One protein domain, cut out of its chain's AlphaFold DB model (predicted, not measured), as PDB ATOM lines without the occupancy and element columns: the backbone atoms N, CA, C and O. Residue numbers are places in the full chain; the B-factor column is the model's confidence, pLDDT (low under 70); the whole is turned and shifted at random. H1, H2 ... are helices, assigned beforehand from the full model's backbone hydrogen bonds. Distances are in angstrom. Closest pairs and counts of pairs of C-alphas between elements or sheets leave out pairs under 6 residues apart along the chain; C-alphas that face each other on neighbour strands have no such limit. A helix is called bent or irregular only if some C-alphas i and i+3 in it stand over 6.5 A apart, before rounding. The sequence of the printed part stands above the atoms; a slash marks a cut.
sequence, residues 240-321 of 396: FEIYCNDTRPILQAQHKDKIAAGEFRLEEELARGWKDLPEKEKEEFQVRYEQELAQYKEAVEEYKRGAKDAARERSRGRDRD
ATOM      1  N   PHE A 240     172.159 208.882 260.938       89.94
ATOM      2  CA  PHE A 240     172.457 207.444 260.896       89.94
ATOM      3  C   PHE A 240     173.721 207.064 261.682       89.94
ATOM      4  O   PHE A 240     173.781 205.997 262.286       89.94
ATOM      5  N   GLU A 241     174.744 207.915 261.695       91.44
ATOM      6  CA  GLU A 241     175.967 207.668 262.461       91.44
ATOM      7  C   GLU A 241     175.709 207.788 263.968       91.44
ATOM      8  O   GLU A 241     176.211 206.968 264.733       91.44
ATOM      9  N   ILE A 242     174.862 208.736 264.390       91.06
ATOM     10  CA  ILE A 242     174.378 208.840 265.776       91.06
ATOM     11  C   ILE A 242     173.639 207.550 266.163       91.06
ATOM     12  O   ILE A 242     173.948 206.941 267.187       91.06
ATOM     13  N   TYR A 243     172.734 207.069 265.305       92.00
ATOM     14  CA  TYR A 243     172.057 205.785 265.496       92.00
ATOM     15  C   TYR A 243     173.044 204.614 265.598       92.00
ATOM     16  O   TYR A 243     172.932 203.782 266.502       92.00
ATOM     17  N   CYS A 244     174.040 204.550 264.712       90.75
ATOM     18  CA  CYS A 244     175.093 203.539 264.760       90.75
ATOM     19  C   CYS A 244     175.872 203.596 266.075       90.75
ATOM     20  O   CYS A 244     176.158 202.544 266.636       90.75
ATOM     21  N   ASN A 245     176.195 204.780 266.593       90.94
ATOM     22  CA  ASN A 245     176.915 204.928 267.858       90.94
ATOM     23  C   ASN A 245     176.100 204.417 269.056       90.94
ATOM     24  O   ASN A 245     176.661 203.759 269.933       90.94
ATOM     25  N   ASP A 246     174.784 204.641 269.058       89.56
ATOM     26  CA  ASP A 246     173.889 204.192 270.129       89.56
ATOM     27  C   ASP A 246     173.622 202.675 270.067       89.56
ATOM     28  O   ASP A 246     173.582 201.988 271.090       89.56
ATOM     29  N   THR A 247     173.470 202.116 268.863       88.38
ATOM     30  CA  THR A 247     173.007 200.729 268.662       88.38
ATOM     31  C   THR A 247     174.125 199.708 268.449       88.38
ATOM     32  O   THR A 247     173.996 198.559 268.886       88.38
ATOM     33  N   ARG A 248     175.263 200.104 267.861       89.06
ATOM     34  CA  ARG A 248     176.458 199.255 267.701       89.06
ATOM     35  C   ARG A 248     176.903 198.596 269.007       89.06
ATOM     36  O   ARG A 248     177.089 197.381 268.978       89.06
ATOM     37  N   PRO A 249     177.061 199.295 270.150       90.50
ATOM     38  CA  PRO A 249     177.485 198.642 271.391       90.50
ATOM     39  C   PRO A 249     176.446 197.638 271.910       90.50
ATOM     40  O   PRO A 249     176.820 196.604 272.464       90.50
ATOM     41  N   ILE A 250     175.154 197.894 271.682       88.69
ATOM     42  CA  ILE A 250     174.063 196.995 272.080       88.69
ATOM     43  C   ILE A 250     174.137 195.698 271.267       88.69
ATOM     44  O   ILE A 250     174.159 194.609 271.844       88.69
ATOM     45  N   LEU A 251     174.261 195.800 269.941       85.06
ATOM     46  CA  LEU A 251     174.385 194.637 269.056       85.06
ATOM     47  C   LEU A 251     175.712 193.896 269.256       85.06
ATOM     48  O   LEU A 251     175.732 192.666 269.248       85.06
ATOM     49  N   GLN A 252     176.813 194.611 269.514       86.38
ATOM     50  CA  GLN A 252     178.101 193.998 269.851       86.38
ATOM     51  C   GLN A 252     178.027 193.189 271.146       86.38
ATOM     52  O   GLN A 252     178.591 192.098 271.214       86.38
ATOM     53  N   ALA A 253     177.330 193.693 272.165       88.44
ATOM     54  CA  ALA A 253     177.155 192.979 273.423       88.44
ATOM     55  C   ALA A 253     176.260 191.740 273.262       88.44
ATOM     56  O   ALA A 253     176.582 190.684 273.804       88.44
ATOM     57  N   GLN A 254     175.172 191.849 272.493       84.25
ATOM     58  CA  GLN A 254     174.230 190.747 272.266       84.25
ATOM     59  C   GLN A 254     174.799 189.643 271.365       84.25
ATOM     60  O   GLN A 254     174.527 188.462 271.586       84.25
ATOM     61  N   HIS A 255     175.610 190.005 270.369       82.50
ATOM     62  CA  HIS A 255     176.128 189.079 269.360       82.50
ATOM     63  C   HIS A 255     177.636 188.834 269.464       82.50
ATOM     64  O   HIS A 255     178.229 188.313 268.522       82.50
ATOM     65  N   LYS A 256     178.257 189.141 270.610       85.69
ATOM     66  CA  LYS A 256     179.711 189.051 270.838       85.69
ATOM     67  C   LYS A 256     180.336 187.740 270.349       85.69
ATOM     68  O   LYS A 256     181.351 187.769 269.657       85.69
ATOM     69  N   ASP A 257     179.707 186.607 270.655       81.19
ATOM     70  CA  ASP A 257     180.222 185.280 270.293       81.19
ATOM     71  C   ASP A 257     180.066 184.982 268.793       81.19
ATOM     72  O   ASP A 257     180.962 184.409 268.177       81.19
ATOM     73  N   LYS A 258     178.970 185.439 268.172       77.31
ATOM     74  CA  LYS A 258     178.727 185.283 266.725       77.31
ATOM     75  C   LYS A 258     179.597 186.223 265.889       77.31
ATOM     76  O   LYS A 258     179.998 185.872 264.783       77.31
ATOM     77  N   ILE A 259     179.919 187.400 266.426       79.38
ATOM     78  CA  ILE A 259     180.880 188.340 265.835       79.38
ATOM     79  C   ILE A 259     182.285 187.739 265.892       79.38
ATOM     80  O   ILE A 259     182.989 187.748 264.888       79.38
ATOM     81  N   ALA A 260     182.680 187.165 267.035       79.50
ATOM     82  CA  ALA A 260     183.971 186.489 267.179       79.50
ATOM     83  C   ALA A 260     184.098 185.256 266.266       79.50
ATOM     84  O   ALA A 260     185.185 184.977 265.765       79.50
ATOM     85  N   ALA A 261     182.990 184.554 266.012       79.75
ATOM     86  CA  ALA A 261     182.913 183.461 265.044       79.75
ATOM     87  C   ALA A 261     182.869 183.930 263.572       79.75
ATOM     88  O   ALA A 261     182.948 183.101 262.670       79.75
ATOM     89  N   GLY A 262     182.744 185.238 263.308       77.44
ATOM     90  CA  GLY A 262     182.638 185.802 261.957       77.44
ATOM     91  C   GLY A 262     181.292 185.551 261.261       77.44
ATOM     92  O   GLY A 262     181.147 185.855 260.080       77.44
ATOM     93  N   GLU A 263     180.304 185.016 261.978       75.12
ATOM     94  CA  GLU A 263     178.979 184.663 261.452       75.12
ATOM     95  C   GLU A 263     177.995 185.842 261.466       75.12
ATOM     96  O   GLU A 263     176.953 185.790 260.816       75.12
ATOM     97  N   PHE A 264     178.305 186.912 262.205       79.81
ATOM     98  CA  PHE A 264     177.417 188.059 262.371       79.81
ATOM     99  C   PHE A 264     177.971 189.322 261.711       79.81
ATOM    100  O   PHE A 264     178.984 189.881 262.137       79.81
ATOM    101  N   ARG A 265     177.267 189.804 260.683       83.75
ATOM    102  CA  ARG A 265     177.582 191.056 259.987       83.75
ATOM    103  C   ARG A 265     176.893 192.228 260.667       83.75
ATOM    104  O   ARG A 265     175.805 192.641 260.285       83.75
ATOM    105  N   LEU A 266     177.567 192.774 261.671       83.19
ATOM    106  CA  LEU A 266     177.026 193.848 262.498       83.19
ATOM    107  C   LEU A 266     176.616 195.097 261.699       83.19
ATOM    108  O   LEU A 266     175.578 195.685 261.973       83.19
ATOM    109  N   GLU A 267     177.398 195.469 260.686       84.38
ATOM    110  CA  GLU A 267     177.110 196.634 259.837       84.38
ATOM    111  C   GLU A 267     175.837 196.454 258.991       84.38
ATOM    112  O   GLU A 267     175.064 197.389 258.802       84.38
ATOM    113  N   GLU A 268     175.586 195.233 258.510       87.38
ATOM    114  CA  GLU A 268     174.422 194.912 257.677       87.38
ATOM    115  C   GLU A 268     173.126 194.965 258.500       87.38
ATOM    116  O   GLU A 268     172.097 195.454 258.029       87.38
ATOM    117  N   GLU A 269     173.182 194.534 259.763       86.56
ATOM    118  CA  GLU A 269     172.047 194.642 260.678       86.56
ATOM    119  C   GLU A 269     171.771 196.073 261.132       86.56
ATOM    120  O   GLU A 269     170.605 196.428 261.280       86.56
ATOM    121  N   LEU A 270     172.803 196.906 261.294       89.88
ATOM    122  CA  LEU A 270     172.636 198.333 261.576       89.88
ATOM    123  C   LEU A 270     171.962 199.064 260.412       89.88
ATOM    124  O   LEU A 270     171.005 199.808 260.619       89.88
ATOM    125  N   ALA A 271     172.405 198.810 259.178       88.94
ATOM    126  CA  ALA A 271     171.791 199.398 257.990       88.94
ATOM    127  C   ALA A 271     170.325 198.955 257.822       88.94
ATOM    128  O   ALA A 271     169.460 199.772 257.494       88.94
ATOM    129  N   ARG A 272     170.025 197.676 258.090       90.81
ATOM    130  CA  ARG A 272     168.648 197.158 258.091       90.81
ATOM    131  C   ARG A 272     167.815 197.780 259.211       90.81
ATOM    132  O   ARG A 272     166.715 198.253 258.953       90.81
ATOM    133  N   GLY A 273     168.358 197.822 260.426       87.06
ATOM    134  CA  GLY A 273     167.709 198.387 261.607       87.06
ATOM    135  C   GLY A 273     167.344 199.854 261.423       87.06
ATOM    136  O   GLY A 273     166.235 200.241 261.763       87.06
ATOM    137  N   TRP A 274     168.219 200.643 260.795       90.19
ATOM    138  CA  TRP A 274     167.907 202.023 260.425       90.19
ATOM    139  C   TRP A 274     166.819 202.111 259.360       90.19
ATOM    140  O   TRP A 274     165.915 202.928 259.480       90.19
ATOM    141  N   LYS A 275     166.859 201.275 258.316       90.81
ATOM    142  CA  LYS A 275     165.851 201.304 257.247       90.81
ATOM    143  C   LYS A 275     164.451 200.972 257.768       90.81
ATOM    144  O   LYS A 275     163.505 201.682 257.423       90.81
ATOM    145  N   ASP A 276     164.353 199.950 258.614       90.94
ATOM    146  CA  ASP A 276     163.096 199.437 259.167       90.94
ATOM    147  C   ASP A 276     162.589 200.252 260.376       90.94
ATOM    148  O   ASP A 276     161.458 200.049 260.820       90.94
ATOM    149  N   LEU A 277     163.395 201.189 260.897       91.06
ATOM    150  CA  LEU A 277     163.024 202.049 262.022       91.06
ATOM    151  C   LEU A 277     161.826 202.946 261.651       91.06
ATOM    152  O   LEU A 277     161.823 203.530 260.556       91.06
ATOM    153  N   PRO A 278     160.808 203.085 262.522       91.94
ATOM    154  CA  PRO A 278     159.693 203.989 262.265       91.94
ATOM    155  C   PRO A 278     160.182 205.436 262.149       91.94
ATOM    156  O   PRO A 278     161.095 205.850 262.862       91.94
ATOM    157  N   GLU A 279     159.533 206.220 261.285       89.25
ATOM    158  CA  GLU A 279     159.938 207.607 261.008       89.25
ATOM    159  C   GLU A 279     160.001 208.458 262.279       89.25
ATOM    160  O   GLU A 279     160.936 209.218 262.447       89.25
ATOM    161  N   LYS A 280     159.110 208.219 263.247       91.00
ATOM    162  CA  LYS A 280     159.123 208.901 264.550       91.00
ATOM    163  C   LYS A 280     160.443 208.749 265.309       91.00
ATOM    164  O   LYS A 280     160.916 209.697 265.914       91.00
ATOM    165  N   GLU A 281     161.033 207.557 265.292       89.56
ATOM    166  CA  GLU A 281     162.314 207.317 265.962       89.56
ATOM    167  C   GLU A 281     163.469 207.864 265.118       89.56
ATOM    168  O   GLU A 281     164.419 208.415 265.664       89.56
ATOM    169  N   LYS A 282     163.374 207.793 263.781       90.62
ATOM    170  CA  LYS A 282     164.339 208.443 262.877       90.62
ATOM    171  C   LYS A 282     164.358 209.960 263.059       90.62
ATOM    172  O   LYS A 282     165.440 210.537 263.094       90.62
ATOM    173  N   GLU A 283     163.191 210.581 263.205       92.00
ATOM    174  CA  GLU A 283     163.008 212.005 263.480       92.00
ATOM    175  C   GLU A 283     163.721 212.400 264.778       92.00
ATOM    176  O   GLU A 283     164.408 213.413 264.803       92.00
ATOM    177  N   GLU A 284     163.679 211.580 265.834       91.88
ATOM    178  CA  GLU A 284     164.446 211.858 267.058       91.88
ATOM    179  C   GLU A 284     165.961 211.928 266.795       91.88
ATOM    180  O   GLU A 284     166.644 212.809 267.326       91.88
ATOM    181  N   PHE A 285     166.503 211.040 265.954       92.12
ATOM    182  CA  PHE A 285     167.917 211.082 265.559       92.12
ATOM    183  C   PHE A 285     168.233 212.253 264.619       92.12
ATOM    184  O   PHE A 285     169.315 212.832 264.720       92.12
ATOM    185  N   GLN A 286     167.302 212.637 263.741       89.88
ATOM    186  CA  GLN A 286     167.430 213.821 262.886       89.88
ATOM    187  C   GLN A 286     167.438 215.109 263.716       89.88
ATOM    188  O   GLN A 286     168.329 215.934 263.548       89.88
ATOM    189  N   VAL A 287     166.538 215.240 264.692       94.06
ATOM    190  CA  VAL A 287     166.499 216.385 265.611       94.06
ATOM    191  C   VAL A 287     167.796 216.481 266.418       94.06
ATOM    192  O   VAL A 287     168.341 217.571 266.586       94.06
ATOM    193  N   ARG A 288     168.344 215.354 266.896       89.69
ATOM    194  CA  ARG A 288     169.663 215.348 267.557       89.69
ATOM    195  C   ARG A 288     170.776 215.793 266.611       89.69
ATOM    196  O   ARG A 288     171.622 216.588 267.009       89.69
ATOM    197  N   TYR A 289     170.755 215.321 265.367       92.69
ATOM    198  CA  TYR A 289     171.713 215.739 264.351       92.69
ATOM    199  C   TYR A 289     171.641 217.246 264.076       92.69
ATOM    200  O   TYR A 289     172.672 217.914 264.056       92.69
ATOM    201  N   GLU A 290     170.443 217.807 263.929       92.44
ATOM    202  CA  GLU A 290     170.241 219.244 263.737       92.44
ATOM    203  C   GLU A 290     170.733 220.061 264.933       92.44
ATOM    204  O   GLU A 290     171.369 221.101 264.756       92.44
ATOM    205  N   GLN A 291     170.506 219.572 266.157       93.44
ATOM    206  CA  GLN A 291     171.032 220.195 267.372       93.44
ATOM    207  C   GLN A 291     172.564 220.179 267.405       93.44
ATOM    208  O   GLN A 291     173.180 221.210 267.679       93.44
ATOM    209  N   GLU A 292     173.199 219.045 267.102       91.19
ATOM    210  CA  GLU A 292     174.661 218.958 267.012       91.19
ATOM    211  C   GLU A 292     175.218 219.826 265.876       91.19
ATOM    212  O   GLU A 292     176.277 220.440 266.016       91.19
ATOM    213  N   LEU A 293     174.492 219.937 264.761       91.38
ATOM    214  CA  LEU A 293     174.836 220.816 263.648       91.38
ATOM    215  C   LEU A 293     174.757 222.290 264.041       91.38
ATOM    216  O   LEU A 293     175.660 223.052 263.695       91.38
ATOM    217  N   ALA A 294     173.732 222.689 264.791       93.31
ATOM    218  CA  ALA A 294     173.614 224.037 265.330       93.31
ATOM    219  C   ALA A 294     174.774 224.356 266.289       93.31
ATOM    220  O   ALA A 294     175.426 225.388 266.135       93.31
ATOM    221  N   GLN A 295     175.109 223.433 267.197       91.12
ATOM    222  CA  GLN A 295     176.257 223.583 268.102       91.12
ATOM    223  C   GLN A 295     177.585 223.657 267.345       91.12
ATOM    224  O   GLN A 295     178.460 224.451 267.683       91.12
ATOM    225  N   TYR A 296     177.752 222.854 266.293       92.50
ATOM    226  CA  TYR A 296     178.932 222.915 265.442       92.50
ATOM    227  C   TYR A 296     179.048 224.264 264.731       92.50
ATOM    228  O   TYR A 296     180.138 224.835 264.697       92.50
ATOM    229  N   LYS A 297     177.946 224.786 264.178       91.25
ATOM    230  CA  LYS A 297     177.921 226.112 263.547       91.25
ATOM    231  C   LYS A 297     178.310 227.197 264.550       91.25
ATOM    232  O   LYS A 297     179.208 227.981 264.260       91.25
ATOM    233  N   GLU A 298     177.730 227.182 265.748       94.06
ATOM    234  CA  GLU A 298     178.088 228.111 266.826       94.06
ATOM    235  C   GLU A 298     179.576 228.005 267.202       94.06
ATOM    236  O   GLU A 298     180.281 229.012 267.254       94.06
ATOM    237  N   ALA A 299     180.095 226.786 267.370       91.88
ATOM    238  CA  ALA A 299     181.504 226.554 267.676       91.88
ATOM    239  C   ALA A 299     182.440 227.024 266.549       91.88
ATOM    240  O   ALA A 299     183.548 227.494 266.813       91.88
ATOM    241  N   VAL A 300     182.031 226.889 265.284       92.06
ATOM    242  CA  VAL A 300     182.786 227.393 264.128       92.06
ATOM    243  C   VAL A 300     182.805 228.915 264.118       92.06
ATOM    244  O   VAL A 300     183.874 229.486 263.908       92.06
ATOM    245  N   GLU A 301     181.673 229.565 264.372       92.38
ATOM    246  CA  GLU A 301     181.596 231.025 264.450       92.38
ATOM    247  C   GLU A 301     182.416 231.569 265.622       92.38
ATOM    248  O   GLU A 301     183.176 232.528 265.472       92.38
ATOM    249  N   GLU A 302     182.388 230.895 266.770       92.25
ATOM    250  CA  GLU A 302     183.259 231.234 267.889       92.25
ATOM    251  C   GLU A 302     184.741 231.030 267.550       92.25
ATOM    252  O   GLU A 302     185.575 231.882 267.867       92.25
ATOM    253  N   TYR A 303     185.084 229.945 266.857       91.12
ATOM    254  CA  TYR A 303     186.444 229.702 266.389       91.12
ATOM    255  C   TYR A 303     186.911 230.787 265.407       91.12
ATOM    256  O   TYR A 303     188.031 231.289 265.536       91.12
ATOM    257  N   LYS A 304     186.058 231.192 264.455       91.00
ATOM    258  CA  LYS A 304     186.328 232.294 263.518       91.00
ATOM    259  C   LYS A 304     186.519 233.613 264.269       91.00
ATOM    260  O   LYS A 304     187.501 234.313 264.019       91.00
ATOM    261  N   ARG A 305     185.642 233.930 265.226       90.94
ATOM    262  CA  ARG A 305     185.749 235.123 266.082       90.94
ATOM    263  C   ARG A 305     187.058 235.127 266.869       90.94
ATOM    264  O   ARG A 305     187.807 236.098 266.800       90.94
ATOM    265  N   GLY A 306     187.392 234.018 267.528       89.88
ATOM    266  CA  GLY A 306     188.646 233.866 268.266       89.88
ATOM    267  C   GLY A 306     189.885 233.982 267.374       89.88
ATOM    268  O   GLY A 306     190.889 234.567 267.783       89.88
ATOM    269  N   ALA A 307     189.822 233.488 266.134       88.12
ATOM    270  CA  ALA A 307     190.892 233.652 265.154       88.12
ATOM    271  C   ALA A 307     191.065 235.121 264.722       88.12
ATOM    272  O   ALA A 307     192.202 235.604 264.677       88.12
ATOM    273  N   LYS A 308     189.964 235.847 264.473       88.94
ATOM    274  CA  LYS A 308     189.976 237.290 264.160       88.94
ATOM    275  C   LYS A 308     190.540 238.111 265.326       88.94
ATOM    276  O   LYS A 308     191.430 238.940 265.125       88.94
ATOM    277  N   ASP A 309     190.113 237.832 266.556       88.31
ATOM    278  CA  ASP A 309     190.616 238.515 267.755       88.31
ATOM    279  C   ASP A 309     192.104 238.236 268.003       88.31
ATOM    280  O   ASP A 309     192.874 239.156 268.295       88.31
ATOM    281  N   ALA A 310     192.550 236.991 267.811       86.31
ATOM    282  CA  ALA A 310     193.960 236.626 267.912       86.31
ATOM    283  C   ALA A 310     194.821 237.320 266.843       86.31
ATOM    284  O   ALA A 310     195.951 237.723 267.133       86.31
ATOM    285  N   ALA A 311     194.311 237.485 265.619       86.56
ATOM    286  CA  ALA A 311     194.985 238.245 264.569       86.56
ATOM    287  C   ALA A 311     195.098 239.736 264.939       86.56
ATOM    288  O   ALA A 311     196.184 240.317 264.842       86.56
ATOM    289  N   ARG A 312     194.016 240.329 265.459       87.81
ATOM    290  CA  ARG A 312     193.981 241.728 265.910       87.81
ATOM    291  C   ARG A 312     194.946 241.990 267.068       87.81
ATOM    292  O   ARG A 312     195.632 243.009 267.076       87.81
ATOM    293  N   GLU A 313     195.041 241.077 268.033       84.12
ATOM    294  CA  GLU A 313     195.979 241.211 269.156       84.12
ATOM    295  C   GLU A 313     197.441 241.065 268.712       84.12
ATOM    296  O   GLU A 313     198.301 241.831 269.148       84.12
ATOM    297  N   ARG A 314     197.729 240.152 267.774       84.00
ATOM    298  CA  ARG A 314     199.066 240.040 267.165       84.00
ATOM    299  C   ARG A 314     199.474 241.315 266.426       84.00
ATOM    300  O   ARG A 314     200.631 241.718 266.530       84.00
ATOM    301  N   SER A 315     198.542 241.956 265.717       82.12
ATOM    302  CA  SER A 315     198.780 243.249 265.062       82.12
ATOM    303  C   SER A 315     199.115 244.343 266.087       82.12
ATOM    304  O   SER A 315     200.154 244.986 265.965       82.12
ATOM    305  N   ARG A 316     198.340 244.468 267.173       81.44
ATOM    306  CA  ARG A 316     198.612 245.454 268.240       81.44
ATOM    307  C   ARG A 316     199.924 245.226 268.987       81.44
ATOM    308  O   ARG A 316     200.564 246.189 269.409       81.44
ATOM    309  N   GLY A 317     200.310 243.966 269.193       74.75
ATOM    310  CA  GLY A 317     201.593 243.616 269.804       74.75
ATOM    311  C   GLY A 317     202.776 244.091 268.960       74.75
ATOM    312  O   GLY A 317     203.721 244.665 269.496       74.75
ATOM    313  N   ARG A 318     202.680 243.945 267.630       71.00
ATOM    314  CA  ARG A 318     203.719 244.380 266.686       71.00
ATOM    315  C   ARG A 318     203.943 245.897 266.716       71.00
ATOM    316  O   ARG A 318     205.091 246.333 266.711       71.00
ATOM    317  N   ASP A 319     202.874 246.687 266.813       65.50
ATOM    318  CA  ASP A 319     202.975 248.154 266.848       65.50
ATOM    319  C   ASP A 319     203.603 248.672 268.154       65.50
ATOM    320  O   ASP A 319     204.365 249.641 268.149       65.50
ATOM    321  N   ARG A 320     203.353 248.002 269.289       61.88
ATOM    322  CA  ARG A 320     203.958 248.373 270.585       61.88
ATOM    323  C   ARG A 320     205.470 248.139 270.623       61.88
ATOM    324  O   ARG A 320     206.189 248.971 271.180       61.88
ATOM    325  N   ASP A 321     205.960 247.071 270.000       59.59
ATOM    326  CA  ASP A 321     207.393 246.754 269.971       59.59
ATOM    327  C   ASP A 321     208.199 247.713 269.071       59.59
ATOM    328  O   ASP A 321     209.383 247.959 269.322       59.59
TER     329      ASP A 321
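This is residues 240 to 321 of the 396 residues of the protein "HMG box domain-containing protein" of Hypoxylon sp. EC38 (UniProt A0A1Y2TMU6). One very long helix, H4, sticks out as an arm from a small head of three shorter helices, H1, H2 and H3. In the head, H1 packs on H3 at a steep angle and its residues 240 to 243 touch H4 near the base of the arm, while the small H2 lies at the head's far end, away from H4; residues 290 to 321, which belong to H4, stand free. The printed part has 82 residues with four named helices in the order H1, H2, H3, H4 and no named strand, and its class is all helix. It is extended, with a radius of gyration of the C-alphas of 22.3 A, and the C-alphas span 69 by 32 by 15 A, the arm making the length.

H1 is residues 240 to 254, from C-alpha 240 at (172.457, 207.444, 260.896), and measures 20.3 A from first to last C-alpha. It is irregular, but only just: C-alphas 246 and 249 are 6.7 A apart. H2 is residues 256 to 260, 6.2 A long. H3 is residues 266 to 276, 15.4 A long, and begins with C-alpha 266 at (177.026, 193.848, 262.498). H4 is residues 279 to 321, 62.2 A long, and ends with C-alpha 321 at (207.393, 246.754, 269.971).

H1 touches H3, with the C-alphas of Cys 244 and Leu 270 closest at 6.6 A. The two run opposite ways at a steep tilt of 57 degrees. H1 also touches H4, with residues 240 to 243 of H1 and residues 285 to 289 of H4 alone; the closest C-alphas are those of Tyr 243 and Phe 285, 6.7 A apart. These two run opposite ways at a steep tilt of 62 degrees. H3 and H4 are close but not clearly touching, their closest C-alphas being those of Trp 274 and Lys 282 at 7.7 A. Their steep tilt of 68 degrees, opposite ways, is only just short of about perpendicular. H2 is close to H1 but not clearly touching it, with the closest C-alphas, those of Gln 252 and Ile 259, 7.5 A apart. H2 and H3 are also close but not clearly touching, with the closest C-alphas, those of Ile 259 and Leu 266, 7.5 A apart. H2 and H4 are apart. In H2, H3 and H4 every O i to N i+4 pair is within hydrogen-bond range; in H1 9 of 11 are.

The two C-alphas farthest apart are those of Glu 263 and Arg 320, at 69.0 A. Without the stretch that stands free, the body has 50 residues and spans 36 by 16 by 13 A. The printed part has no cut, and the links H1 to H2, H2 to H3 and H3 to H4 are tight. The mean pLDDT of the printed part is 86.9, and the model's confidence is under 70 at residues 319 to 321.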